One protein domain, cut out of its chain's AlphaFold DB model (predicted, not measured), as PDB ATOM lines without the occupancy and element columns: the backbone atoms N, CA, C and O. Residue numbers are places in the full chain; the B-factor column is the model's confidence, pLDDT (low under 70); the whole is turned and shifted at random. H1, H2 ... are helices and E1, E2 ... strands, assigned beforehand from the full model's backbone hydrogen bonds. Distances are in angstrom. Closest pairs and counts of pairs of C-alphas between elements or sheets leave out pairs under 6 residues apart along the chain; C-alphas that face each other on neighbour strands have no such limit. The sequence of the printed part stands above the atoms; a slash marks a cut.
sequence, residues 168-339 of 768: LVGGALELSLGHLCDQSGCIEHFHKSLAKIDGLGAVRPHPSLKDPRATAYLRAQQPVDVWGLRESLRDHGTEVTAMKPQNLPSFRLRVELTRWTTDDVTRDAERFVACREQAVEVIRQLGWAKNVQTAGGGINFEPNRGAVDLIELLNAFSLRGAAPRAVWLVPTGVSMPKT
ATOM      1  N   LEU A 168     -50.042  56.356 -31.762       55.03
ATOM      2  CA  LEU A 168     -50.378  55.635 -33.005       55.03
ATOM      3  C   LEU A 168     -49.138  55.147 -33.779       55.03
ATOM      4  O   LEU A 168     -49.209  54.164 -34.518       55.03
ATOM      5  N   VAL A 169     -48.002  55.829 -33.607       58.28
ATOM      6  CA  VAL A 169     -46.727  55.538 -34.275       58.28
ATOM      7  C   VAL A 169     -45.707  55.110 -33.225       58.28
ATOM      8  O   VAL A 169     -45.464  55.842 -32.270       58.28
ATOM      9  N   GLY A 170     -45.121  53.923 -33.398       64.00
ATOM     10  CA  GLY A 170     -44.132  53.346 -32.478       64.00
ATOM     11  C   GLY A 170     -42.674  53.672 -32.822       64.00
ATOM     12  O   GLY A 170     -41.778  53.292 -32.076       64.00
ATOM     13  N   GLY A 171     -42.437  54.329 -33.960       82.25
ATOM     14  CA  GLY A 171     -41.115  54.641 -34.499       82.25
ATOM     15  C   GLY A 171     -41.148  54.770 -36.024       82.25
ATOM     16  O   GLY A 171     -42.225  54.814 -36.624       82.25
ATOM     17  N   ALA A 172     -39.982  54.815 -36.666       86.00
ATOM     18  CA  ALA A 172     -39.864  54.844 -38.122       86.00
ATOM     19  C   ALA A 172     -38.648  54.053 -38.632       86.00
ATOM     20  O   ALA A 172     -37.719  53.757 -37.884       86.00
ATOM     21  N   LEU A 173     -38.647  53.747 -39.927       89.69
ATOM     22  CA  LEU A 173     -37.488  53.310 -40.699       89.69
ATOM     23  C   LEU A 173     -37.175  54.402 -41.725       89.69
ATOM     24  O   LEU A 173     -38.046  54.757 -42.520       89.69
ATOM     25  N   GLU A 174     -35.951  54.923 -41.725       93.25
ATOM     26  CA  GLU A 174     -35.458  55.750 -42.827       93.25
ATOM     27  C   GLU A 174     -34.832  54.826 -43.877       93.25
ATOM     28  O   GLU A 174     -33.914  54.056 -43.576       93.25
ATOM     29  N   LEU A 175     -35.370  54.879 -45.093       93.31
ATOM     30  CA  LEU A 175     -34.965  54.072 -46.237       93.31
ATOM     31  C   LEU A 175     -34.163  54.948 -47.199       93.31
ATOM     32  O   LEU A 175     -34.711  55.925 -47.709       93.31
ATOM     33  N   SER A 176     -32.917  54.587 -47.502       93.94
ATOM     34  CA  SER A 176     -32.244  55.083 -48.711       93.94
ATOM     35  C   SER A 176     -32.578  54.146 -49.866       93.94
ATOM     36  O   SER A 176     -32.618  52.926 -49.692       93.94
ATOM     37  N   LEU A 177     -32.847  54.716 -51.037       90.94
ATOM     38  CA  LEU A 177     -33.319  53.996 -52.216       90.94
ATOM     39  C   LEU A 177     -32.288  54.103 -53.350       90.94
ATOM     40  O   LEU A 177     -31.417  54.971 -53.328       90.94
ATOM     41  N   GLY A 178     -32.383  53.234 -54.355       85.81
ATOM     42  CA  GLY A 178     -31.598  53.363 -55.590       85.81
ATOM     43  C   GLY A 178     -32.116  54.480 -56.505       85.81
ATOM     44  O   GLY A 178     -31.339  55.165 -57.164       85.81
ATOM     45  N   HIS A 179     -33.437  54.691 -56.530       83.88
ATOM     46  CA  HIS A 179     -34.102  55.718 -57.332       83.88
ATOM     47  C   HIS A 179     -35.485  56.054 -56.750       83.88
ATOM     48  O   HIS A 179     -36.236  55.153 -56.381       83.88
ATOM     49  N   LEU A 180     -35.840  57.342 -56.708       82.31
ATOM     50  CA  LEU A 180     -37.200  57.821 -56.434       82.31
ATOM     51  C   LEU A 180     -37.379  59.216 -57.047       82.31
ATOM     52  O   LEU A 180     -36.847  60.199 -56.524       82.31
ATOM     53  N   CYS A 181     -38.120  59.292 -58.155       75.50
ATOM     54  CA  CYS A 181     -38.393  60.547 -58.855       75.50
ATOM     55  C   CYS A 181     -39.663  61.249 -58.346       75.50
ATOM     56  O   CYS A 181     -40.509  60.645 -57.686       75.50
ATOM     57  N   ASP A 182     -39.779  62.543 -58.635       71.50
ATOM     58  CA  ASP A 182     -40.883  63.424 -58.234       71.50
ATOM     59  C   ASP A 182     -42.085  63.390 -59.196       71.50
ATOM     60  O   ASP A 182     -43.156  63.903 -58.868       71.50
ATOM     61  N   GLN A 183     -41.940  62.745 -60.358       73.88
ATOM     62  CA  GLN A 183     -43.040  62.521 -61.297       73.88
ATOM     63  C   GLN A 183     -44.178  61.741 -60.621       73.88
ATOM     64  O   GLN A 183     -43.943  60.792 -59.866       73.88
ATOM     65  N   SER A 184     -45.425  62.097 -60.942       58.72
ATOM     66  CA  SER A 184     -46.636  61.550 -60.307       58.72
ATOM     67  C   SER A 184     -46.675  60.015 -60.268       58.72
ATOM     68  O   SER A 184     -47.023  59.437 -59.237       58.72
ATOM     69  N   GLY A 185     -46.235  59.356 -61.346       71.19
ATOM     70  CA  GLY A 185     -46.145  57.897 -61.428       71.19
ATOM     71  C   GLY A 185     -45.138  57.263 -60.456       71.19
ATOM     72  O   GLY A 185     -45.457  56.237 -59.862       71.19
ATOM     73  N   CYS A 186     -43.963  57.872 -60.233       71.38
ATOM     74  CA  CYS A 186     -42.947  57.349 -59.302       71.38
ATOM     75  C   CYS A 186     -43.503  57.237 -57.876       71.38
ATOM     76  O   CYS A 186     -43.364  56.202 -57.224       71.38
ATOM     77  N   ILE A 187     -44.167  58.295 -57.403       76.06
ATOM     78  CA  ILE A 187     -44.696  58.376 -56.037       76.06
ATOM     79  C   ILE A 187     -45.893  57.431 -55.852       76.06
ATOM     80  O   ILE A 187     -45.963  56.714 -54.852       76.06
ATOM     81  N   GLU A 188     -46.822  57.384 -56.812       74.06
ATOM     82  CA  GLU A 188     -47.991  56.500 -56.729       74.06
ATOM     83  C   GLU A 188     -47.591  55.013 -56.775       74.06
ATOM     84  O   GLU A 188     -48.105  54.203 -56.001       74.06
ATOM     85  N   HIS A 189     -46.632  54.653 -57.633       74.44
ATOM     86  CA  HIS A 189     -46.089  53.294 -57.735       74.44
ATOM     87  C   HIS A 189     -45.347  52.874 -56.458       74.44
ATOM     88  O   HIS A 189     -45.587  51.784 -55.934       74.44
ATOM     89  N   PHE A 190     -44.532  53.763 -55.883       79.94
ATOM     90  CA  PHE A 190     -43.870  53.540 -54.594       79.94
ATOM     91  C   PHE A 190     -44.879  53.300 -53.453       79.94
ATOM     92  O   PHE A 190     -44.721  52.367 -52.664       79.94
ATOM     93  N   HIS A 191     -45.977  54.065 -53.401       79.81
ATOM     94  CA  HIS A 191     -47.049  53.825 -52.429       79.81
ATOM     95  C   HIS A 191     -47.789  52.497 -52.658       79.81
ATOM     96  O   HIS A 191     -48.056  51.789 -51.686       79.81
ATOM     97  N   LYS A 192     -48.078  52.113 -53.910       75.69
ATOM     98  CA  LYS A 192     -48.682  50.802 -54.240       75.69
ATOM     99  C   LYS A 192     -47.792  49.632 -53.812       75.69
ATOM    100  O   LYS A 192     -48.303  48.659 -53.264       75.69
ATOM    101  N   SER A 193     -46.479  49.770 -53.990       77.06
ATOM    102  CA  SER A 193     -45.468  48.776 -53.593       77.06
ATOM    103  C   SER A 193     -45.466  48.508 -52.081       77.06
ATOM    104  O   SER A 193     -45.198  47.395 -51.646       77.06
ATOM    105  N   LEU A 194     -45.810  49.510 -51.263       79.25
ATOM    106  CA  LEU A 194     -45.820  49.411 -49.797       79.25
ATOM    107  C   LEU A 194     -47.212  49.158 -49.192       79.25
ATOM    108  O   LEU A 194     -47.318  48.868 -48.002       79.25
ATOM    109  N   ALA A 195     -48.281  49.210 -49.993       70.88
ATOM    110  CA  ALA A 195     -49.668  49.078 -49.530       70.88
ATOM    111  C   ALA A 195     -50.036  47.688 -48.963       70.88
ATOM    112  O   ALA A 195     -51.111  47.535 -48.386       70.88
ATOM    113  N   LYS A 196     -49.166  46.682 -49.130       74.06
ATOM    114  CA  LYS A 196     -49.345  45.302 -48.638       74.06
ATOM    115  C   LYS A 196     -48.459  44.948 -47.432       74.06
ATOM    116  O   LYS A 196     -48.467  43.798 -47.009       74.06
ATOM    117  N   ILE A 197     -47.673  45.892 -46.906       79.44
ATOM    118  CA  ILE A 197     -46.747  45.625 -45.796       79.44
ATOM    119  C   ILE A 197     -47.435  45.910 -44.456       79.44
ATOM    120  O   ILE A 197     -47.602  47.064 -44.051       79.44
ATOM    121  N   ASP A 198     -47.809  44.840 -43.754       76.62
ATOM    122  CA  ASP A 198     -48.347  44.912 -42.395       76.62
ATOM    123  C   ASP A 198     -47.368  45.600 -41.425       76.62
ATOM    124  O   ASP A 198     -46.145  45.532 -41.563       76.62
ATOM    125  N   GLY A 199     -47.920  46.298 -40.428       74.94
ATOM    126  CA  GLY A 199     -47.151  47.093 -39.468       74.94
ATOM    127  C   GLY A 199     -46.793  48.511 -39.937       74.94
ATOM    128  O   GLY A 199     -46.448  49.344 -39.097       74.94
ATOM    129  N   LEU A 200     -46.933  48.861 -41.225       78.38
ATOM    130  CA  LEU A 200     -46.754  50.247 -41.687       78.38
ATOM    131  C   LEU A 200     -47.984  51.120 -41.389       78.38
ATOM    132  O   LEU A 200     -49.123  50.780 -41.717       78.38
ATOM    133  N   GLY A 201     -47.757  52.273 -40.755       69.44
ATOM    134  CA  GLY A 201     -48.794  53.247 -40.385       69.44
ATOM    135  C   GLY A 201     -48.936  54.394 -41.384       69.44
ATOM    136  O   GLY A 201     -50.045  54.854 -41.651       69.44
ATOM    137  N   ALA A 202     -47.814  54.840 -41.946       74.00
ATOM    138  CA  ALA A 202     -47.736  55.806 -43.039       74.00
ATOM    139  C   ALA A 202     -46.354  55.716 -43.701       74.00
ATOM    140  O   ALA A 202     -45.408  55.215 -43.099       74.00
ATOM    141  N   VAL A 203     -46.207  56.261 -44.907       78.62
ATOM    142  CA  VAL A 203     -44.900  56.431 -45.558       78.62
ATOM    143  C   VAL A 203     -44.811  57.851 -46.100       78.62
ATOM    144  O   VAL A 203     -45.776  58.347 -46.680       78.62
ATOM    145  N   ARG A 204     -43.666  58.505 -45.905       82.25
ATOM    146  CA  ARG A 204     -43.331  59.802 -46.492       82.25
ATOM    147  C   ARG A 204     -42.183  59.616 -47.490       82.25
ATOM    148  O   ARG A 204     -41.042  59.479 -47.047       82.25
ATOM    149  N   PRO A 205     -42.445  59.606 -48.806       84.12
ATOM    150  CA  PRO A 205     -41.383  59.706 -49.799       84.12
ATOM    151  C   PRO A 205     -40.698  61.079 -49.719       84.12
ATOM    152  O   PRO A 205     -41.355  62.096 -49.482       84.12
ATOM    153  N   HIS A 206     -39.391  61.112 -49.971       86.75
ATOM    154  CA  HIS A 206     -38.616  62.325 -50.241       86.75
ATOM    155  C   HIS A 206     -37.883  62.127 -51.583       86.75
ATOM    156  O   HIS A 206     -36.735  61.673 -51.602       86.75
ATOM    157  N   PRO A 207     -38.551  62.391 -52.724       83.62
ATOM    158  CA  PRO A 207     -37.948  62.226 -54.044       83.62
ATOM    159  C   PRO A 207     -36.730  63.132 -54.240       83.62
ATOM    160  O   PRO A 207     -36.724  64.280 -53.791       83.62
ATOM    161  N   SER A 208     -35.694  62.620 -54.904       82.25
ATOM    162  CA  SER A 208     -34.440  63.348 -55.117       82.25
ATOM    163  C   SER A 208     -33.570  62.649 -56.156       82.25
ATOM    164  O   SER A 208     -33.370  61.439 -56.099       82.25
ATOM    165  N   LEU A 209     -32.970  63.426 -57.060       75.69
ATOM    166  CA  LEU A 209     -32.013  62.931 -58.059       75.69
ATOM    167  C   LEU A 209     -30.609  62.648 -57.483       75.69
ATOM    168  O   LEU A 209     -29.736  62.194 -58.217       75.69
ATOM    169  N   LYS A 210     -30.360  62.961 -56.201       82.25
ATOM    170  CA  LYS A 210     -29.043  62.805 -55.542       82.25
ATOM    171  C   LYS A 210     -29.069  62.004 -54.238       82.25
ATOM    172  O   LYS A 210     -28.042  61.467 -53.848       82.25
ATOM    173  N   ASP A 211     -30.213  61.967 -53.560       87.69
ATOM    174  CA  ASP A 211     -30.426  61.272 -52.281       87.69
ATOM    175  C   ASP A 211     -31.899  60.819 -52.172       87.69
ATOM    176  O   ASP A 211     -32.672  61.392 -51.398       87.69
ATOM    177  N   PRO A 212     -32.356  59.894 -53.044       89.44
ATOM    178  CA  PRO A 212     -33.726  59.395 -53.020       89.44
ATOM    179  C   PRO A 212     -33.955  58.560 -51.757       89.44
ATOM    180  O   PRO A 212     -33.317  57.526 -51.550       89.44
ATOM    181  N   ARG A 213     -34.885  58.999 -50.905       92.00
ATOM    182  CA  ARG A 213     -35.135  58.374 -49.597       92.00
ATOM    183  C   ARG A 213     -36.610  58.400 -49.204       92.00
ATOM    184  O   ARG A 213     -37.408  59.133 -49.786       92.00
ATOM    185  N   ALA A 214     -36.990  57.616 -48.200       87.88
ATOM    186  CA  ALA A 214     -38.349  57.596 -47.662       87.88
ATOM    187  C   ALA A 214     -38.378  57.279 -46.162       87.88
ATOM    188  O   ALA A 214     -37.707  56.359 -45.704       87.88
ATOM    189  N   THR A 215     -39.225  57.984 -45.411       85.69
ATOM    190  CA  THR A 215     -39.494  57.692 -43.995       85.69
ATOM    191  C   THR A 215     -40.739  56.811 -43.883       85.69
ATOM    192  O   THR A 215     -41.856  57.277 -44.121       85.69
ATOM    193  N   ALA A 216     -40.579  55.539 -43.519       84.44
ATOM    194  CA  ALA A 216     -41.683  54.614 -43.269       84.44
ATOM    195  C   ALA A 216     -42.024  54.585 -41.768       84.44
ATOM    196  O   ALA A 216     -41.236  54.117 -40.950       84.44
ATOM    197  N   TYR A 217     -43.194  55.097 -41.388       81.69
ATOM    198  CA  TYR A 217     -43.654  55.159 -40.000       81.69
ATOM    199  C   TYR A 217     -44.299  53.836 -39.582       81.69
ATOM    200  O   TYR A 217     -45.201  53.338 -40.260       81.69
ATOM    201  N   LEU A 218     -43.877  53.290 -38.442       81.56
ATOM    202  CA  LEU A 218     -44.356  52.008 -37.923       81.56
ATOM    203  C   LEU A 218     -45.559  52.204 -36.995       81.56
ATOM    204  O   LEU A 218     -45.541  53.083 -36.130       81.56
ATOM    205  N   ARG A 219     -46.588  51.362 -37.129       78.75
ATOM    206  CA  ARG A 219     -47.716  51.303 -36.188       78.75
ATOM    207  C   ARG A 219     -47.206  50.887 -34.813       78.75
ATOM    208  O   ARG A 219     -46.416  49.952 -34.687       78.75
ATOM    209  N   ALA A 220     -47.661  51.573 -33.771       72.00
ATOM    210  CA  ALA A 220     -47.362  51.140 -32.412       72.00
ATOM    211  C   ALA A 220     -47.956  49.747 -32.135       72.00
ATOM    212  O   ALA A 220     -48.993  49.376 -32.682       72.00
ATOM    213  N   GLN A 221     -47.288  48.987 -31.266       76.81
ATOM    214  CA  GLN A 221     -47.663  47.622 -30.876       76.81
ATOM    215  C   GLN A 221     -47.745  46.586 -32.018       76.81
ATOM    216  O   GLN A 221     -48.273  45.496 -31.806       76.81
ATOM    217  N   GLN A 222     -47.196  46.870 -33.205       81.12
ATOM    218  CA  GLN A 222     -47.129  45.912 -34.314       81.12
ATOM    219  C   GLN A 222     -45.680  45.635 -34.745       81.12
ATOM    220  O   GLN A 222     -44.849  46.547 -34.728       81.12
ATOM    221  N   PRO A 223     -45.347  44.385 -35.117       87.88
ATOM    222  CA  PRO A 223     -44.107  44.074 -35.814       87.88
ATOM    223  C   PRO A 223     -44.216  44.459 -37.299       87.88
ATOM    224  O   PRO A 223     -45.317  44.547 -37.841       87.88
ATOM    225  N   VAL A 224     -43.076  44.633 -37.967       89.88
ATOM    226  CA  VAL A 224     -42.986  44.857 -39.422       89.88
ATOM    227  C   VAL A 224     -41.992  43.869 -40.030       89.88
ATOM    228  O   VAL A 224     -40.926  43.645 -39.454       89.88
ATOM    229  N   ASP A 225     -42.322  43.263 -41.171       91.56
ATOM    230  CA  ASP A 225     -41.378  42.416 -41.909       91.56
ATOM    231  C   ASP A 225     -40.477  43.285 -42.797       91.56
ATOM    232  O   ASP A 225     -40.890  43.775 -43.849       91.56
ATOM    233  N   VAL A 226     -39.228  43.482 -42.369       92.94
ATOM    234  CA  VAL A 226     -38.245  44.274 -43.120       92.94
ATOM    235  C   VAL A 226     -37.669  43.529 -44.326       92.94
ATOM    236  O   VAL A 226     -37.149  44.169 -45.240       92.94
ATOM    237  N   TRP A 227     -37.791  42.198 -44.374       91.19
ATOM    238  CA  TRP A 227     -37.431  41.409 -45.554       91.19
ATOM    239  C   TRP A 227     -38.523  41.507 -46.621       91.19
ATOM    240  O   TRP A 227     -38.232  41.899 -47.749       91.19
ATOM    241  N   GLY A 228     -39.784  41.274 -46.244       88.50
ATOM    242  CA  GLY A 228     -40.941  41.493 -47.112       88.50
ATOM    243  C   GLY A 228     -41.033  42.929 -47.642       88.50
ATOM    244  O   GLY A 228     -41.313  43.124 -48.822       88.50
ATOM    245  N   LEU A 229     -40.711  43.939 -46.821       90.31
ATOM    246  CA  LEU A 229     -40.624  45.338 -47.260       90.31
ATOM    247  C   LEU A 229     -39.548  45.536 -48.343       90.31
ATOM    248  O   LEU A 229     -39.817  46.190 -49.353       90.31
ATOM    249  N   ARG A 230     -38.346  44.968 -48.155       90.50
ATOM    250  CA  ARG A 230     -37.254  45.049 -49.139       90.50
ATOM    251  C   ARG A 230     -37.644  44.385 -50.455       90.50
ATOM    252  O   ARG A 230     -37.540  45.019 -51.500       90.50
ATOM    253  N   GLU A 231     -38.060  43.122 -50.406       86.75
ATOM    254  CA  GLU A 231     -38.338  42.357 -51.623       86.75
ATOM    255  C   GLU A 231     -39.570  42.913 -52.350       86.75
ATOM    256  O   GLU A 231     -39.534  43.042 -53.566       86.75
ATOM    257  N   SER A 232     -40.597  43.401 -51.641       86.06
ATOM    258  CA  SER A 232     -41.745  44.030 -52.303       86.06
ATOM    259  C   SER A 232     -41.388  45.345 -53.009       86.06
ATOM    260  O   SER A 232     -41.883  45.589 -54.108       86.06
ATOM    261  N   LEU A 233     -40.487  46.172 -52.459       86.44
ATOM    262  CA  LEU A 233     -39.955  47.336 -53.185       86.44
ATOM    263  C   LEU A 233     -39.118  46.917 -54.405       86.44
ATOM    264  O   LEU A 233     -39.264  47.498 -55.483       86.44
ATOM    265  N   ARG A 234     -38.293  45.876 -54.255       85.25
ATOM    266  CA  ARG A 234     -37.424  45.331 -55.305       85.25
ATOM    267  C   ARG A 234     -38.212  44.738 -56.477       85.25
ATOM    268  O   ARG A 234     -37.886  45.047 -57.620       85.25
ATOM    269  N   ASP A 235     -39.271  43.975 -56.205       79.94
ATOM    270  CA  ASP A 235     -40.205  43.426 -57.204       79.94
ATOM    271  C   ASP A 235     -40.861  44.528 -58.051       79.94
ATOM    272  O   ASP A 235     -41.178  44.329 -59.222       79.94
ATOM    273  N   HIS A 236     -41.033  45.719 -57.469       79.44
ATOM    274  CA  HIS A 236     -41.579  46.902 -58.133       79.44
ATOM    275  C   HIS A 236     -40.489  47.830 -58.712       79.44
ATOM    276  O   HIS A 236     -40.797  48.952 -59.124       79.44
ATOM    277  N   GLY A 237     -39.231  47.378 -58.778       79.00
ATOM    278  CA  GLY A 237     -38.109  48.088 -59.403       79.00
ATOM    279  C   GLY A 237     -37.398  49.118 -58.516       79.00
ATOM    280  O   GLY A 237     -36.585  49.889 -59.020       79.00
ATOM    281  N   THR A 238     -37.681  49.152 -57.210       83.75
ATOM    282  CA  THR A 238     -37.055  50.081 -56.254       83.75
ATOM    283  C   THR A 238     -36.074  49.335 -55.348       83.75
ATOM    284  O   THR A 238     -36.477  48.651 -54.410       83.75
ATOM    285  N   GLU A 239     -34.770  49.472 -55.590       87.50
ATOM    286  CA  GLU A 239     -33.759  48.940 -54.667       87.50
ATOM    287  C   GLU A 239     -33.708  49.757 -53.363       87.50
ATOM    288  O   GLU A 239     -33.805  50.985 -53.389       87.50
ATOM    289  N   VAL A 240     -33.525  49.077 -52.226       91.31
ATOM    290  CA  VAL A 240     -33.282  49.692 -50.909       91.31
ATOM    291  C   VAL A 240     -31.804  49.527 -50.563       91.31
ATOM    292  O   VAL A 240     -31.328  48.405 -50.387       91.31
ATOM    293  N   THR A 241     -31.085  50.643 -50.466       90.25
ATOM    294  CA  THR A 241     -29.626  50.691 -50.276       90.25
ATOM    295  C   THR A 241     -29.218  50.835 -48.808       90.25
ATOM    296  O   THR A 241     -28.142  50.375 -48.432       90.25
ATOM    297  N   ALA A 242     -30.086  51.408 -47.968       92.88
ATOM    298  CA  ALA A 242     -29.931  51.481 -46.513       92.88
ATOM    299  C   ALA A 242     -31.302  51.428 -45.821       92.88
ATOM    300  O   ALA A 242     -32.287  51.939 -46.356       92.88
ATOM    301  N   MET A 243     -31.370  50.858 -44.615       94.06
ATOM    302  CA  MET A 243     -32.593  50.799 -43.807       94.06
ATOM    303  C   MET A 243     -32.264  51.007 -42.329       94.06
ATOM    304  O   MET A 243     -31.782  50.098 -41.653       94.06
ATOM    305  N   LYS A 244     -32.538  52.209 -41.814       91.94
ATOM    306  CA  LYS A 244     -32.092  52.649 -40.484       91.94
ATOM    307  C   LYS A 244     -33.282  52.940 -39.563       91.94
ATOM    308  O   LYS A 244     -34.053  53.856 -39.851       91.94
ATOM    309  N   PRO A 245     -33.441  52.203 -38.451       89.88
ATOM    310  CA  PRO A 245     -34.395  52.517 -37.393       89.88
ATOM    311  C   PRO A 245     -34.209  53.935 -36.842       89.88
ATOM    312  O   PRO A 245     -33.109  54.333 -36.463       89.88
ATOM    313  N   GLN A 246     -35.304  54.691 -36.782       84.75
ATOM    314  CA  GLN A 246     -35.373  56.059 -36.273       84.75
ATOM    315  C   GLN A 246     -36.451  56.167 -35.198       84.75
ATOM    316  O   GLN A 246     -37.532  55.589 -35.320       84.75
ATOM    317  N   ASN A 247     -36.163  56.920 -34.132       78.94
ATOM    318  CA  ASN A 247     -37.045  57.079 -32.966       78.94
ATOM    319  C   ASN A 247     -37.495  55.743 -32.325       78.94
ATOM    320  O   ASN A 247     -38.535  55.679 -31.675       78.94
ATOM    321  N   LEU A 248     -36.698  54.681 -32.496       77.00
ATOM    322  CA  LEU A 248     -36.891  53.347 -31.921       77.00
ATOM    323  C   LEU A 248     -35.828  53.123 -30.828       77.00
ATOM    324  O   LEU A 248     -34.747  52.618 -31.133       77.00
ATOM    325  N   PRO A 249     -36.083  53.511 -29.561       65.69
ATOM    326  CA  PRO A 249     -35.068  53.476 -28.500       65.69
ATOM    327  C   PRO A 249     -34.615  52.052 -28.145       65.69
ATOM    328  O   PRO A 249     -33.502  51.851 -27.667       65.69
ATOM    329  N   SER A 250     -35.463  51.052 -28.392       78.62
ATOM    330  CA  SER A 250     -35.077  49.642 -28.436       78.62
ATOM    331  C   SER A 250     -36.060  48.846 -29.298       78.62
ATOM    332  O   SER A 250     -37.249  49.161 -29.371       78.62
ATOM    333  N   PHE A 251     -35.547  47.810 -29.954       88.25
ATOM    334  CA  PHE A 251     -36.318  46.841 -30.723       88.25
ATOM    335  C   PHE A 251     -35.597  45.490 -30.706       88.25
ATOM    336  O   PHE A 251     -34.426  45.393 -30.332       88.25
ATOM    337  N   ARG A 252     -36.307  44.442 -31.112       91.00
ATOM    338  CA  ARG A 252     -35.801  43.076 -31.258       91.00
ATOM    339  C   ARG A 252     -35.985  42.641 -32.705       91.00
ATOM    340  O   ARG A 252     -36.876  43.136 -33.394       91.00
ATOM    341  N   LEU A 253     -35.147  41.723 -33.160       91.31
ATOM    342  CA  LEU A 253     -35.214  41.146 -34.496       91.31
ATOM    343  C   LEU A 253     -35.551  39.662 -34.396       91.31
ATOM    344  O   LEU A 253     -35.112  38.962 -33.480       91.31
ATOM    345  N   ARG A 254     -36.327  39.179 -35.364       89.00
ATOM    346  CA  ARG A 254     -36.586  37.757 -35.554       89.00
ATOM    347  C   ARG A 254     -36.461  37.381 -37.015       89.00
ATOM    348  O   ARG A 254     -37.193  37.894 -37.851       89.00
ATOM    349  N   VAL A 255     -35.591  36.422 -37.287       87.81
ATOM    350  CA  VAL A 255     -35.391  35.836 -38.609       87.81
ATOM    351  C   VAL A 255     -36.182  34.534 -38.677       87.81
ATOM    352  O   VAL A 255     -36.013  33.652 -37.833       87.81
ATOM    353  N   GLU A 256     -37.056  34.417 -39.672       83.25
ATOM    354  CA  GLU A 256     -37.809  33.199 -39.967       83.25
ATOM    355  C   GLU A 256     -37.278  32.593 -41.257       83.25
ATOM    356  O   GLU A 256     -37.261  33.250 -42.294       83.25
ATOM    357  N   LEU A 257     -36.827  31.343 -41.203       74.81
ATOM    358  CA  LEU A 257     -36.203  30.690 -42.350       74.81
ATOM    359  C   LEU A 257     -37.254  30.067 -43.276       74.81
ATOM    360  O   LEU A 257     -38.383  29.767 -42.874       74.81
ATOM    361  N   THR A 258     -36.890  29.898 -44.543       61.81
ATOM    362  CA  THR A 258     -37.749  29.293 -45.564       61.81
ATOM    363  C   THR A 258     -38.063  27.834 -45.221       61.81
ATOM    364  O   THR A 258     -37.175  27.018 -44.982       61.81
ATOM    365  N   ARG A 259     -39.360  27.492 -45.194       54.00
ATOM    366  CA  ARG A 259     -39.817  26.097 -45.150       54.00
ATOM    367  C   ARG A 259     -39.693  25.501 -46.546       54.00
ATOM    368  O   ARG A 259     -40.221  26.082 -47.490       54.00
ATOM    369  N   TRP A 260     -39.084  24.327 -46.640       43.50
ATOM    370  CA  TRP A 260     -39.090  23.507 -47.846       43.50
ATOM    371  C   TRP A 260     -40.204  22.469 -47.684       43.50
ATOM    372  O   TRP A 260     -40.189  21.680 -46.742       43.50
ATOM    373  N   THR A 261     -41.225  22.533 -48.539       36.22
ATOM    374  CA  THR A 261     -42.310  21.542 -48.592       36.22
ATOM    375  C   THR A 261     -41.963  20.508 -49.654       36.22
ATOM    376  O   THR A 261     -42.247  20.717 -50.833       36.22
ATOM    377  N   THR A 262     -41.308  19.429 -49.230       36.00
ATOM    378  CA  THR A 262     -40.890  18.299 -50.068       36.00
ATOM    379  C   THR A 262     -41.189  16.986 -49.343       36.00
ATOM    380  O   THR A 262     -41.026  16.890 -48.127       36.00
ATOM    381  N   ASP A 263     -41.634  15.966 -50.080       34.94
ATOM    382  CA  ASP A 263     -42.122  14.686 -49.530       34.94
ATOM    383  C   ASP A 263     -40.995  13.726 -49.079       34.94
ATOM    384  O   ASP A 263     -41.241  12.561 -48.763       34.94
ATOM    385  N   ASP A 264     -39.748  14.205 -49.035       37.41
ATOM    386  CA  ASP A 264     -38.534  13.420 -48.777       37.41
ATOM    387  C   ASP A 264     -37.828  13.893 -47.488       37.41
ATOM    388  O   ASP A 264     -36.912  14.717 -47.473       37.41
ATOM    389  N   VAL A 265     -38.328  13.381 -46.359       46.28
ATOM    390  CA  VAL A 265     -38.183  13.959 -45.004       46.28
ATOM    391  C   VAL A 265     -36.752  13.932 -44.432       46.28
ATOM    392  O   VAL A 265     -36.489  14.553 -43.405       46.28
ATOM    393  N   THR A 266     -35.809  13.221 -45.055       47.47
ATOM    394  CA  THR A 266     -34.454  13.032 -44.497       47.47
ATOM    395  C   THR A 266     -33.473  14.131 -44.904       47.47
ATOM    396  O   THR A 266     -33.006  14.896 -44.060       47.47
ATOM    397  N   ARG A 267     -33.159  14.230 -46.198       41.22
ATOM    398  CA  ARG A 267     -32.009  15.006 -46.688       41.22
ATOM    399  C   ARG A 267     -32.187  16.525 -46.571       41.22
ATOM    400  O   ARG A 267     -31.201  17.249 -46.452       41.22
ATOM    401  N   ASP A 268     -33.425  17.015 -46.585       44.06
ATOM    402  CA  ASP A 268     -33.715  18.452 -46.469       44.06
ATOM    403  C   ASP A 268     -33.888  18.919 -45.005       44.06
ATOM    404  O   ASP A 268     -33.744  20.109 -44.718       44.06
ATOM    405  N   ALA A 269     -34.074  18.000 -44.046       47.81
ATOM    406  CA  ALA A 269     -34.092  18.324 -42.615       47.81
ATOM    407  C   ALA A 269     -32.689  18.667 -42.076       47.81
ATOM    408  O   ALA A 269     -32.521  19.662 -41.367       47.81
ATOM    409  N   GLU A 270     -31.666  17.908 -42.479       49.06
ATOM    410  CA  GLU A 270     -30.257  18.199 -42.167       49.06
ATOM    411  C   GLU A 270     -29.842  19.568 -42.737       49.06
ATOM    412  O   GLU A 270     -29.232  20.390 -42.047       49.06
ATOM    413  N   ARG A 271     -30.273  19.870 -43.971       54.50
ATOM    414  CA  ARG A 271     -30.092  21.181 -44.619       54.50
ATOM    415  C   ARG A 271     -30.785  22.315 -43.861       54.50
ATOM    416  O   ARG A 271     -30.206  23.393 -43.749       54.50
ATOM    417  N   PHE A 272     -31.982  22.094 -43.311       59.09
ATOM    418  CA  PHE A 272     -32.663  23.083 -42.468       59.09
ATOM    419  C   PHE A 272     -31.878  23.383 -41.179       59.09
ATOM    420  O   PHE A 272     -31.730  24.552 -40.812       59.09
ATOM    421  N   VAL A 273     -31.332  22.360 -40.507       61.12
ATOM    422  CA  VAL A 273     -30.494  22.558 -39.311       61.12
ATOM    423  C   VAL A 273     -29.215  23.318 -39.667       61.12
ATOM    424  O   VAL A 273     -28.935  24.332 -39.026       61.12
ATOM    425  N   ALA A 274     -28.505  22.905 -40.720       64.12
ATOM    426  CA  ALA A 274     -27.285  23.563 -41.185       64.12
ATOM    427  C   ALA A 274     -27.526  25.029 -41.593       64.12
ATOM    428  O   ALA A 274     -26.805  25.917 -41.147       64.12
ATOM    429  N   CYS A 275     -28.587  25.309 -42.360       66.00
ATOM    430  CA  CYS A 275     -28.982  26.670 -42.741       66.00
ATOM    431  C   CYS A 275     -29.304  27.538 -41.510       66.00
ATOM    432  O   CYS A 275     -28.906  28.701 -41.441       66.00
ATOM    433  N   ARG A 276     -29.957  26.971 -40.487       73.94
ATOM    434  CA  ARG A 276     -30.239  27.675 -39.228       73.94
ATOM    435  C   ARG A 276     -28.981  27.948 -38.407       73.94
ATOM    436  O   ARG A 276     -28.854  29.045 -37.870       73.94
ATOM    437  N   GLU A 277     -28.060  26.992 -38.294       73.00
ATOM    438  CA  GLU A 277     -26.777  27.207 -37.609       73.00
ATOM    439  C   GLU A 277     -25.920  28.244 -38.355       73.00
ATOM    440  O   GLU A 277     -25.396  29.167 -37.732       73.00
ATOM    441  N   GLN A 278     -25.890  28.188 -39.688       74.44
ATOM    442  CA  GLN A 278     -25.242  29.180 -40.549       74.44
ATOM    443  C   GLN A 278     -25.867  30.580 -40.400       74.44
ATOM    444  O   GLN A 278     -25.138  31.567 -40.325       74.44
ATOM    445  N   ALA A 279     -27.195  30.690 -40.299       78.56
ATOM    446  CA  ALA A 279     -27.882  31.959 -40.061       78.56
ATOM    447  C   ALA A 279     -27.611  32.526 -38.652       78.56
ATOM    448  O   ALA A 279     -27.393  33.729 -38.511       78.56
ATOM    449  N   VAL A 280     -27.559  31.679 -37.613       81.88
ATOM    450  CA  VAL A 280     -27.118  32.079 -36.260       81.88
ATOM    451  C   VAL A 280     -25.676  32.591 -36.287       81.88
ATOM    452  O   VAL A 280     -25.364  33.587 -35.637       81.88
ATOM    453  N   GLU A 281     -24.802  31.936 -37.047       81.81
ATOM    454  CA  GLU A 281     -23.397  32.316 -37.162       81.81
ATOM    455  C   GLU A 281     -23.206  33.630 -37.939       81.81
ATOM    456  O   GLU A 281     -22.439  34.485 -37.505       81.81
ATOM    457  N   VAL A 282     -23.987  33.875 -38.997       82.50
ATOM    458  CA  VAL A 282     -24.056  35.189 -39.670       82.50
ATOM    459  C   VAL A 282     -24.445  36.300 -38.688       82.50
ATOM    460  O   VAL A 282     -23.770  37.326 -38.631       82.50
ATOM    461  N   ILE A 283     -25.479  36.087 -37.865       85.56
ATOM    462  CA  ILE A 283     -25.926  37.068 -36.858       85.56
ATOM    463  C   ILE A 283     -24.817  37.371 -35.832       85.56
ATOM    464  O   ILE A 283     -24.696  38.508 -35.376       85.56
ATOM    465  N   ARG A 284     -23.982  36.383 -35.480       83.25
ATOM    466  CA  ARG A 284     -22.829  36.570 -34.582       83.25
ATOM    467  C   ARG A 284     -21.678  37.321 -35.252       83.25
ATOM    468  O   ARG A 284     -21.124  38.228 -34.636       83.25
ATOM    469  N   GLN A 285     -21.345  36.979 -36.499       83.56
ATOM    470  CA  GLN A 285     -20.235  37.584 -37.249       83.56
ATOM    471  C   GLN A 285     -20.429  39.087 -37.503       83.56
ATOM    472  O   GLN A 285     -19.445  39.816 -37.579       83.56
ATOM    473  N   LEU A 286     -21.675  39.567 -37.547       81.25
ATOM    474  CA  LEU A 286     -22.003  40.997 -37.633       81.25
ATOM    475  C   LEU A 286     -21.608  41.806 -36.376       81.25
ATOM    476  O   LEU A 286     -21.578  43.033 -36.421       81.25
ATOM    477  N   GLY A 287     -21.321  41.161 -35.237       78.25
ATOM    478  CA  GLY A 287     -20.787  41.792 -34.016       78.25
ATOM    479  C   GLY A 287     -21.738  42.739 -33.258       78.25
ATOM    480  O   GLY A 287     -21.545  42.997 -32.067       78.25
ATOM    481  N   TRP A 288     -22.798  43.237 -33.897       84.88
ATOM    482  CA  TRP A 288     -23.784  44.128 -33.286       84.88
ATOM    483  C   TRP A 288     -25.006  43.414 -32.692       84.88
ATOM    484  O   TRP A 288     -25.902  44.099 -32.206       84.88
ATOM    485  N   ALA A 289     -25.051  42.080 -32.658       86.19
ATOM    486  CA  ALA A 289     -26.129  41.320 -32.020       86.19
ATOM    487  C   ALA A 289     -25.819  40.912 -30.561       86.19
ATOM    488  O   ALA A 289     -24.672  40.652 -30.195       86.19
ATOM    489  N   LYS A 290     -26.871  40.782 -29.745       83.38
ATOM    490  CA  LYS A 290     -26.891  40.131 -28.419       83.38
ATOM    491  C   LYS A 290     -28.115  39.228 -28.287       83.38
ATOM    492  O   LYS A 290     -29.040  39.294 -29.097       83.38
ATOM    493  N   ASN A 291     -28.134  38.413 -27.230       83.31
ATOM    494  CA  ASN A 291     -29.283  37.583 -26.843       83.31
ATOM    495  C   ASN A 291     -29.800  36.681 -27.987       83.31
ATOM    496  O   ASN A 291     -31.000  36.452 -28.112       83.31
ATOM    497  N   VAL A 292     -28.883  36.176 -28.826       85.38
ATOM    498  CA  VAL A 292     -29.202  35.335 -29.990       85.38
ATOM    499  C   VAL A 292     -29.701  33.966 -29.520       85.38
ATOM    500  O   VAL A 292     -28.936  33.173 -28.972       85.38
ATOM    501  N   GLN A 293     -30.987  33.694 -29.736       78.88
ATOM    502  CA  GLN A 293     -31.695  32.501 -29.270       78.88
ATOM    503  C   GLN A 293     -32.498  31.865 -30.409       78.88
ATOM    504  O   GLN A 293     -33.239  32.541 -31.122       78.88
ATOM    505  N   THR A 294     -32.405  30.545 -30.561       72.88
ATOM    506  CA  THR A 294     -33.279  29.781 -31.460       72.88
ATOM    507  C   THR A 294     -34.640  29.543 -30.803       72.88
ATOM    508  O   THR A 294     -34.723  29.138 -29.645       72.88
ATOM    509  N   ALA A 295     -35.724  29.796 -31.538       61.19
ATOM    510  CA  ALA A 295     -37.097  29.674 -31.048       61.19
ATOM    511  C   ALA A 295     -37.989  29.037 -32.124       61.19
ATOM    512  O   ALA A 295     -38.337  29.669 -33.123       61.19
ATOM    513  N   GLY A 296     -38.349  27.763 -31.931       65.31
ATOM    514  CA  GLY A 296     -39.080  26.979 -32.930       65.31
ATOM    515  C   GLY A 296     -38.333  26.930 -34.270       65.31
ATOM    516  O   GLY A 296     -37.175  26.515 -34.329       65.31
ATOM    517  N   GLY A 297     -39.001  27.362 -35.343       61.50
ATOM    518  CA  GLY A 297     -38.414  27.498 -36.682       61.50
ATOM    519  C   GLY A 297     -37.630  28.794 -36.965       61.50
ATOM    520  O   GLY A 297     -37.256  29.005 -38.116       61.50
ATOM    521  N   GLY A 298     -37.412  29.673 -35.980       74.06
ATOM    522  CA  GLY A 298     -36.768  30.982 -36.176       74.06
ATOM    523  C   GLY A 298     -35.631  31.295 -35.199       74.06
ATOM    524  O   GLY A 298     -35.319  30.515 -34.295       74.06
ATOM    525  N   ILE A 299     -35.013  32.463 -35.387       84.19
ATOM    526  CA  ILE A 299     -33.922  32.996 -34.559       84.19
ATOM    527  C   ILE A 299     -34.338  34.377 -34.050       84.19
ATOM    528  O   ILE A 299     -34.565  35.279 -34.852       84.19
ATOM    529  N   ASN A 300     -34.415  34.552 -32.732       87.44
ATOM    530  CA  ASN A 300     -34.638  35.841 -32.074       87.44
ATOM    531  C   ASN A 300     -33.290  36.432 -31.635       87.44
ATOM    532  O   ASN A 300     -32.424  35.692 -31.167       87.44
ATOM    533  N   PHE A 301     -33.119  37.749 -31.727       89.38
ATOM    534  CA  PHE A 301     -31.971  38.467 -31.163       89.38
ATOM    535  C   PHE A 301     -32.290  39.953 -30.964       89.38
ATOM    536  O   PHE A 301     -33.357  40.437 -31.344       89.38
ATOM    537  N   GLU A 302     -31.362  40.694 -30.364       87.50
ATOM    538  CA  GLU A 302     -31.484  42.142 -30.171       87.50
ATOM    539  C   GLU A 302     -30.224  42.857 -30.683       87.50
ATOM    540  O   GLU A 302     -29.131  42.294 -30.580       87.50
ATOM    541  N   PRO A 303     -30.323  44.100 -31.183       85.06
ATOM    542  CA  PRO A 303     -29.153  44.917 -31.482       85.06
ATOM    543  C   PRO A 303     -28.450  45.434 -30.215       85.06
ATOM    544  O   PRO A 303     -29.077  45.735 -29.197       85.06
ATOM    545  N   ASN A 304     -27.139  45.635 -30.322       78.81
ATOM    546  CA  ASN A 304     -26.277  46.272 -29.326       78.81
ATOM    547  C   ASN A 304     -26.344  47.811 -29.382       78.81
ATOM    548  O   ASN A 304     -25.888  48.478 -28.457       78.81
ATOM    549  N   ARG A 305     -26.878  48.381 -30.473       70.56
ATOM    550  CA  ARG A 305     -27.017  49.827 -30.728       70.56
ATOM    551  C   ARG A 305     -28.288  50.075 -31.549       70.56
ATOM    552  O   ARG A 305     -28.628  49.249 -32.385       70.56
ATOM    553  N   GLY A 306     -28.973  51.203 -31.342       61.00
ATOM    554  CA  GLY A 306     -30.227  51.506 -32.055       61.00
ATOM    555  C   GLY A 306     -30.049  51.868 -33.538       61.00
ATOM    556  O   GLY A 306     -30.876  51.498 -34.363       61.00
ATOM    557  N   ALA A 307     -28.949  52.542 -33.886       65.12
ATOM    558  CA  ALA A 307     -28.666  53.046 -35.236       65.12
ATOM    559  C   ALA A 307     -27.921  52.024 -36.126       65.12
ATOM    560  O   ALA A 307     -26.891  52.340 -36.719       65.12
ATOM    561  N   VAL A 308     -28.410  50.784 -36.172       82.38
ATOM    562  CA  VAL A 308     -27.899  49.727 -37.064       82.38
ATOM    563  C   VAL A 308     -28.555  49.841 -38.442       82.38
ATOM    564  O   VAL A 308     -29.750  50.114 -38.533       82.38
ATOM    565  N   ASP A 309     -27.792  49.602 -39.511       88.31
ATOM    566  CA  ASP A 309     -28.347  49.461 -40.858       88.31
ATOM    567  C   ASP A 309     -28.785  48.012 -41.100       88.31
ATOM    568  O   ASP A 309     -27.972  47.087 -41.101       88.31
ATOM    569  N   LEU A 310     -30.085  47.799 -41.293       90.50
ATOM    570  CA  LEU A 310     -30.640  46.458 -41.452       90.50
ATOM    571  C   LEU A 310     -30.279  45.837 -42.811       90.50
ATOM    572  O   LEU A 310     -30.280  44.612 -42.921       90.50
ATOM    573  N   ILE A 311     -29.913  46.630 -43.827       90.69
ATOM    574  CA  ILE A 311     -29.536  46.099 -45.150       90.69
ATOM    575  C   ILE A 311     -28.255  45.253 -45.085       90.69
ATOM    576  O   ILE A 311     -28.143  44.283 -45.835       90.69
ATOM    577  N   GLU A 312     -27.343  45.524 -44.145       87.19
ATOM    578  CA  GLU A 312     -26.162  44.684 -43.895       87.19
ATOM    579  C   GLU A 312     -26.570  43.246 -43.517       87.19
ATOM    580  O   GLU A 312     -26.123  42.286 -44.148       87.19
ATOM    581  N   LEU A 313     -27.498  43.101 -42.562       88.56
ATOM    582  CA  LEU A 313     -28.066  41.811 -42.152       88.56
ATOM    583  C   LEU A 313     -28.747  41.096 -43.326       88.56
ATOM    584  O   LEU A 313     -28.503  39.911 -43.557       88.56
ATOM    585  N   LEU A 314     -29.606  41.807 -44.067       89.81
ATOM    586  CA  LEU A 314     -30.370  41.195 -45.157       89.81
ATOM    587  C   LEU A 314     -29.436  40.747 -46.299       89.81
ATOM    588  O   LEU A 314     -29.625  39.670 -46.859       89.81
ATOM    589  N   ASN A 315     -28.391  41.522 -46.612       87.62
ATOM    590  CA  ASN A 315     -27.365  41.135 -47.585       87.62
ATOM    591  C   ASN A 315     -26.530  39.937 -47.111       87.62
ATOM    592  O   ASN A 315     -26.246  39.048 -47.914       87.62
ATOM    593  N   ALA A 316     -26.169  39.877 -45.827       84.19
ATOM    594  CA  ALA A 316     -25.388  38.772 -45.277       84.19
ATOM    595  C   ALA A 316     -26.128  37.422 -45.373       84.19
ATOM    596  O   ALA A 316     -25.495  36.403 -45.655       84.19
ATOM    597  N   PHE A 317     -27.459  37.405 -45.224       82.50
ATOM    598  CA  PHE A 317     -28.263  36.204 -45.487       82.50
ATOM    599  C   PHE A 317     -28.287  35.819 -46.971       82.50
ATOM    600  O   PHE A 317     -28.031  34.656 -47.294       82.50
ATOM    601  N   SER A 318     -28.528  36.779 -47.874       79.62
ATOM    602  CA  SER A 318     -28.538  36.537 -49.324       79.62
ATOM    603  C   SER A 318     -27.209  35.963 -49.828       79.62
ATOM    604  O   SER A 318     -27.196  34.939 -50.506       79.62
ATOM    605  N   LEU A 319     -26.081  36.574 -49.444       75.25
ATOM    606  CA  LEU A 319     -24.733  36.172 -49.872       75.25
ATOM    607  C   LEU A 319     -24.308  34.789 -49.358       75.25
ATOM    608  O   LEU A 319     -23.431  34.154 -49.940       75.25
ATOM    609  N   ARG A 320     -24.908  34.317 -48.261       67.81
ATOM    610  CA  ARG A 320     -24.609  33.016 -47.646       67.81
ATOM    611  C   ARG A 320     -25.575  31.904 -48.079       67.81
ATOM    612  O   ARG A 320     -25.414  30.777 -47.622       67.81
ATOM    613  N   GLY A 321     -26.560  32.197 -48.934       63.84
ATOM    614  CA  GLY A 321     -27.594  31.238 -49.350       63.84
ATOM    615  C   GLY A 321     -28.655  30.947 -48.278       63.84
ATOM    616  O   GLY A 321     -29.457  30.034 -48.443       63.84
ATOM    617  N   ALA A 322     -28.681  31.727 -47.194       66.38
ATOM    618  CA  ALA A 322     -29.572  31.553 -46.047       66.38
ATOM    619  C   ALA A 322     -30.767  32.528 -46.102       66.38
ATOM    620  O   ALA A 322     -31.148  33.111 -45.088       66.38
ATOM    621  N   ALA A 323     -31.321  32.745 -47.301       74.94
ATOM    622  CA  ALA A 323     -32.384  33.718 -47.547       74.94
ATOM    623  C   ALA A 323     -33.638  33.408 -46.693       74.94
ATOM    624  O   ALA A 323     -34.244  32.337 -46.849       74.94
ATOM    625  N   PRO A 324     -34.031  34.307 -45.771       79.62
ATOM    626  CA  PRO A 324     -35.161  34.071 -44.891       79.62
ATOM    627  C   PRO A 324     -36.495  34.173 -45.636       79.62
ATOM    628  O   PRO A 324     -36.601  34.727 -46.725       79.62
ATOM    629  N   ARG A 325     -37.542  33.642 -45.008       80.75
ATOM    630  CA  ARG A 325     -38.935  33.874 -45.395       80.75
ATOM    631  C   ARG A 325     -39.404  35.269 -44.974       80.75
ATOM    632  O   ARG A 325     -40.170  35.884 -45.704       80.75
ATOM    633  N   ALA A 326     -38.999  35.705 -43.782       86.25
ATOM    634  CA  ALA A 326     -39.361  36.987 -43.184       86.25
ATOM    635  C   ALA A 326     -38.294  37.405 -42.161       86.25
ATOM    636  O   ALA A 326     -37.659  36.554 -41.526       86.25
ATOM    637  N   VAL A 327     -38.125  38.711 -41.961       90.56
ATOM    638  CA  VAL A 327     -37.313  39.280 -40.880       90.56
ATOM    639  C   VAL A 327     -38.157  40.318 -40.154       90.56
ATOM    640  O   VAL A 327     -38.292  41.458 -40.587       90.56
ATOM    641  N   TRP A 328     -38.735  39.918 -39.028       91.25
ATOM    642  CA  TRP A 328     -39.599  40.770 -38.224       91.25
ATOM    643  C   TRP A 328     -38.770  41.699 -37.341       91.25
ATOM    644  O   TRP A 328     -38.053  41.239 -36.447       91.25
ATOM    645  N   LEU A 329     -38.921  43.009 -37.535       91.81
ATOM    646  CA  LEU A 329     -38.567  44.007 -36.532       91.81
ATOM    647  C   LEU A 329     -39.739  44.141 -35.557       91.81
ATOM    648  O   LEU A 329     -40.868  44.431 -35.950       91.81
ATOM    649  N   VAL A 330     -39.463  43.902 -34.276       88.81
ATOM    650  CA  VAL A 330     -40.456  43.827 -33.203       88.81
ATOM    651  C   VAL A 330     -40.113  44.875 -32.141       88.81
ATOM    652  O   VAL A 330     -39.102  44.717 -31.447       88.81
ATOM    653  N   PRO A 331     -40.915  45.941 -31.968       82.62
ATOM    654  CA  PRO A 331     -40.662  46.932 -30.926       82.62
ATOM    655  C   PRO A 331     -40.639  46.313 -29.515       82.62
ATOM    656  O   PRO A 331     -41.180  45.227 -29.258       82.62
ATOM    657  N   THR A 332     -39.982  46.983 -28.573       74.75
ATOM    658  CA  THR A 332     -39.961  46.549 -27.167       74.75
ATOM    659  C   THR A 332     -41.367  46.615 -26.558       74.75
ATOM    660  O   THR A 332     -42.132  47.530 -26.844       74.75
ATOM    661  N   GLY A 333     -41.731  45.616 -25.748       70.50
ATOM    662  CA  GLY A 333     -43.074  45.462 -25.167       70.50
ATOM    663  C   GLY A 333     -44.065  44.660 -26.024       70.50
ATOM    664  O   GLY A 333     -44.946  44.010 -25.470       70.50
ATOM    665  N   VAL A 334     -43.882  44.609 -27.349       77.06
ATOM    666  CA  VAL A 334     -44.744  43.826 -28.257       77.06
ATOM    667  C   VAL A 334     -44.523  42.322 -28.045       77.06
ATOM    668  O   VAL A 334     -43.408  41.882 -27.744       77.06
ATOM    669  N   SER A 335     -45.551  41.494 -28.222       76.12
ATOM    670  CA  SER A 335     -45.357  40.042 -28.280       76.12
ATOM    671  C   SER A 335     -44.574  39.661 -29.545       76.12
ATOM    672  O   SER A 335     -44.837  40.159 -30.638       76.12
ATOM    673  N   MET A 336     -43.585  38.772 -29.414       77.19
ATOM    674  CA  MET A 336     -42.918  38.210 -30.596       77.19
ATOM    675  C   MET A 336     -43.951  37.403 -31.406       77.19
ATOM    676  O   MET A 336     -44.763  36.708 -30.785       77.19
ATOM    677  N   PRO A 337     -43.926  37.433 -32.755       73.19
ATOM    678  CA  PRO A 337     -44.828  36.628 -33.582       73.19
ATOM    679  C   PRO A 337     -44.868  35.156 -33.139       73.19
ATOM    680  O   PRO A 337     -43.847  34.596 -32.727       73.19
ATOM    681  N   LYS A 338     -46.026  34.487 -33.210       61.84
ATOM    682  CA  LYS A 338     -46.124  33.070 -32.804       61.84
ATOM    683  C   LYS A 338     -45.167  32.220 -33.643       61.84
ATOM    684  O   LYS A 338     -45.065  32.405 -34.849       61.84
ATOM    685  N   THR A 339     -44.400  31.336 -33.012       52.97
ATOM    686  CA  THR A 339     -43.456  30.462 -33.723       52.97
ATOM    687  C   THR A 339     -44.198  29.453 -34.582       52.97
ATOM    688  O   THR A 339     -45.067  28.735 -34.090       52.97
TER     689      THR A 339
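What this domain is: This is residues 168 to 339 of the 768 residues of the protein "Redoxin domain-containing protein" of Planctomycetaceae bacterium (UniProt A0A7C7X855). Two lobes stand side by side, each a twisted four-stranded sheet with helices on one face, and they slope toward each other like a V near the tight link from E4 to E5. H2 and H4 lie in the middle, each packed on both sheets, while H1 and H3 lie toward the two far ends and residues 261 to 267 stick out near H3. The printed part has 172 residues, with four named helices and eight named strands in the order E1 H1 E2 E3 H2 E4 E5 H3 E6 E7 H4 E8. The sheets run E2 E3 E1 E4 and E6 E7 E5 E8, both antiparallel, and the class is mixed, helices and strands. The whole is compact, with a radius of gyration of the C-alphas of 16.6 A, and elongated, spanning 53 by 34 by 27 A.

Where its parts are: Find C-alpha 169 at (-46.727, 55.538, -34.275); from there E1, residues 169 to 177, runs 22.5 A. Its sheet also holds E2, residues 200 to 206, E3, residues 213 to 219 and 19.7 A long, and E4, residues 240 to 246. Look between these strands for H1, residues 184 to 194 and 16.1 A long, and H2, residues 226 to 235 and 14.2 A long. The second sheet begins with E5, residues 251 to 257 and 19.9 A long, and goes on with E6, residues 289 to 295, and E7, residues 298 to 303. H3, residues 267 to 285, is the longest helix at 27.2 A and begins at C-alpha 267, (-32.009, 15.006, -46.688). H4, residues 310 to 319, is 14.5 A long, and E8, residues 324 to 331, ends at C-alpha 331, (-40.662, 46.932, -30.926).

How they stand to each other: Begin at the sheet E2 E3 E1 E4, where N 174 of E1 and O 244 of E4 are 2.9 A apart, N 216 of E3 and O 173 of E1 2.8 A, and N 204 and O 215 of the hairpin E2 and E3 2.8 A. H1, H2 and H4 are on the same face of it; H1 is over E2 at a height over the sheet of 10.2 A. H1 and H2 touch at a steep tilt of 42 degrees, opposite ways, with the C-alphas of Ser 193 and Leu 233 closest at 5.7 A. H2 is also on the other sheet, and its closest C-alphas with E8 are Trp 227 and Val 327, 5.1 A apart. H2 and H4 are close but not clearly touching, the C-alphas of Trp 227 and Leu 314 being closest at 7.1 A. In the second sheet N 254 of E5 and O 328 of E8 are 2.9 A apart, N 301 of E7 and O 253 of E5 2.9 A, and N 293 and O 300 of the hairpin E6 and E7 2.8 A. H3 and H4 make two layers with this sheet, helices on one face; H3 runs along E7, at 2 degrees on the local plane. Residues 279 to 283 alone of H3 touch H4, with the C-alphas of Val 282 and Ala 316 closest at 6.8 A. E1 H1 E2, E3 H2 E4, E5 H3 E6 and E7 H4 E8 are split strand-helix-strand units, another strand lying between the two in the sheet, each with a right-handed crossover. In H1, H2 and H4 every O i to N i+4 pair is within hydrogen-bond range; in H3 14 of 15 are.

The domain as a whole: The two C-alphas farthest apart, those of Gln 183 and Thr 266, are 53.0 A apart. The printed part has no cut and no long link. Mean pLDDT of the printed part is 77.4; look for values under 70 at 34 residues, among them residues 258 to 275.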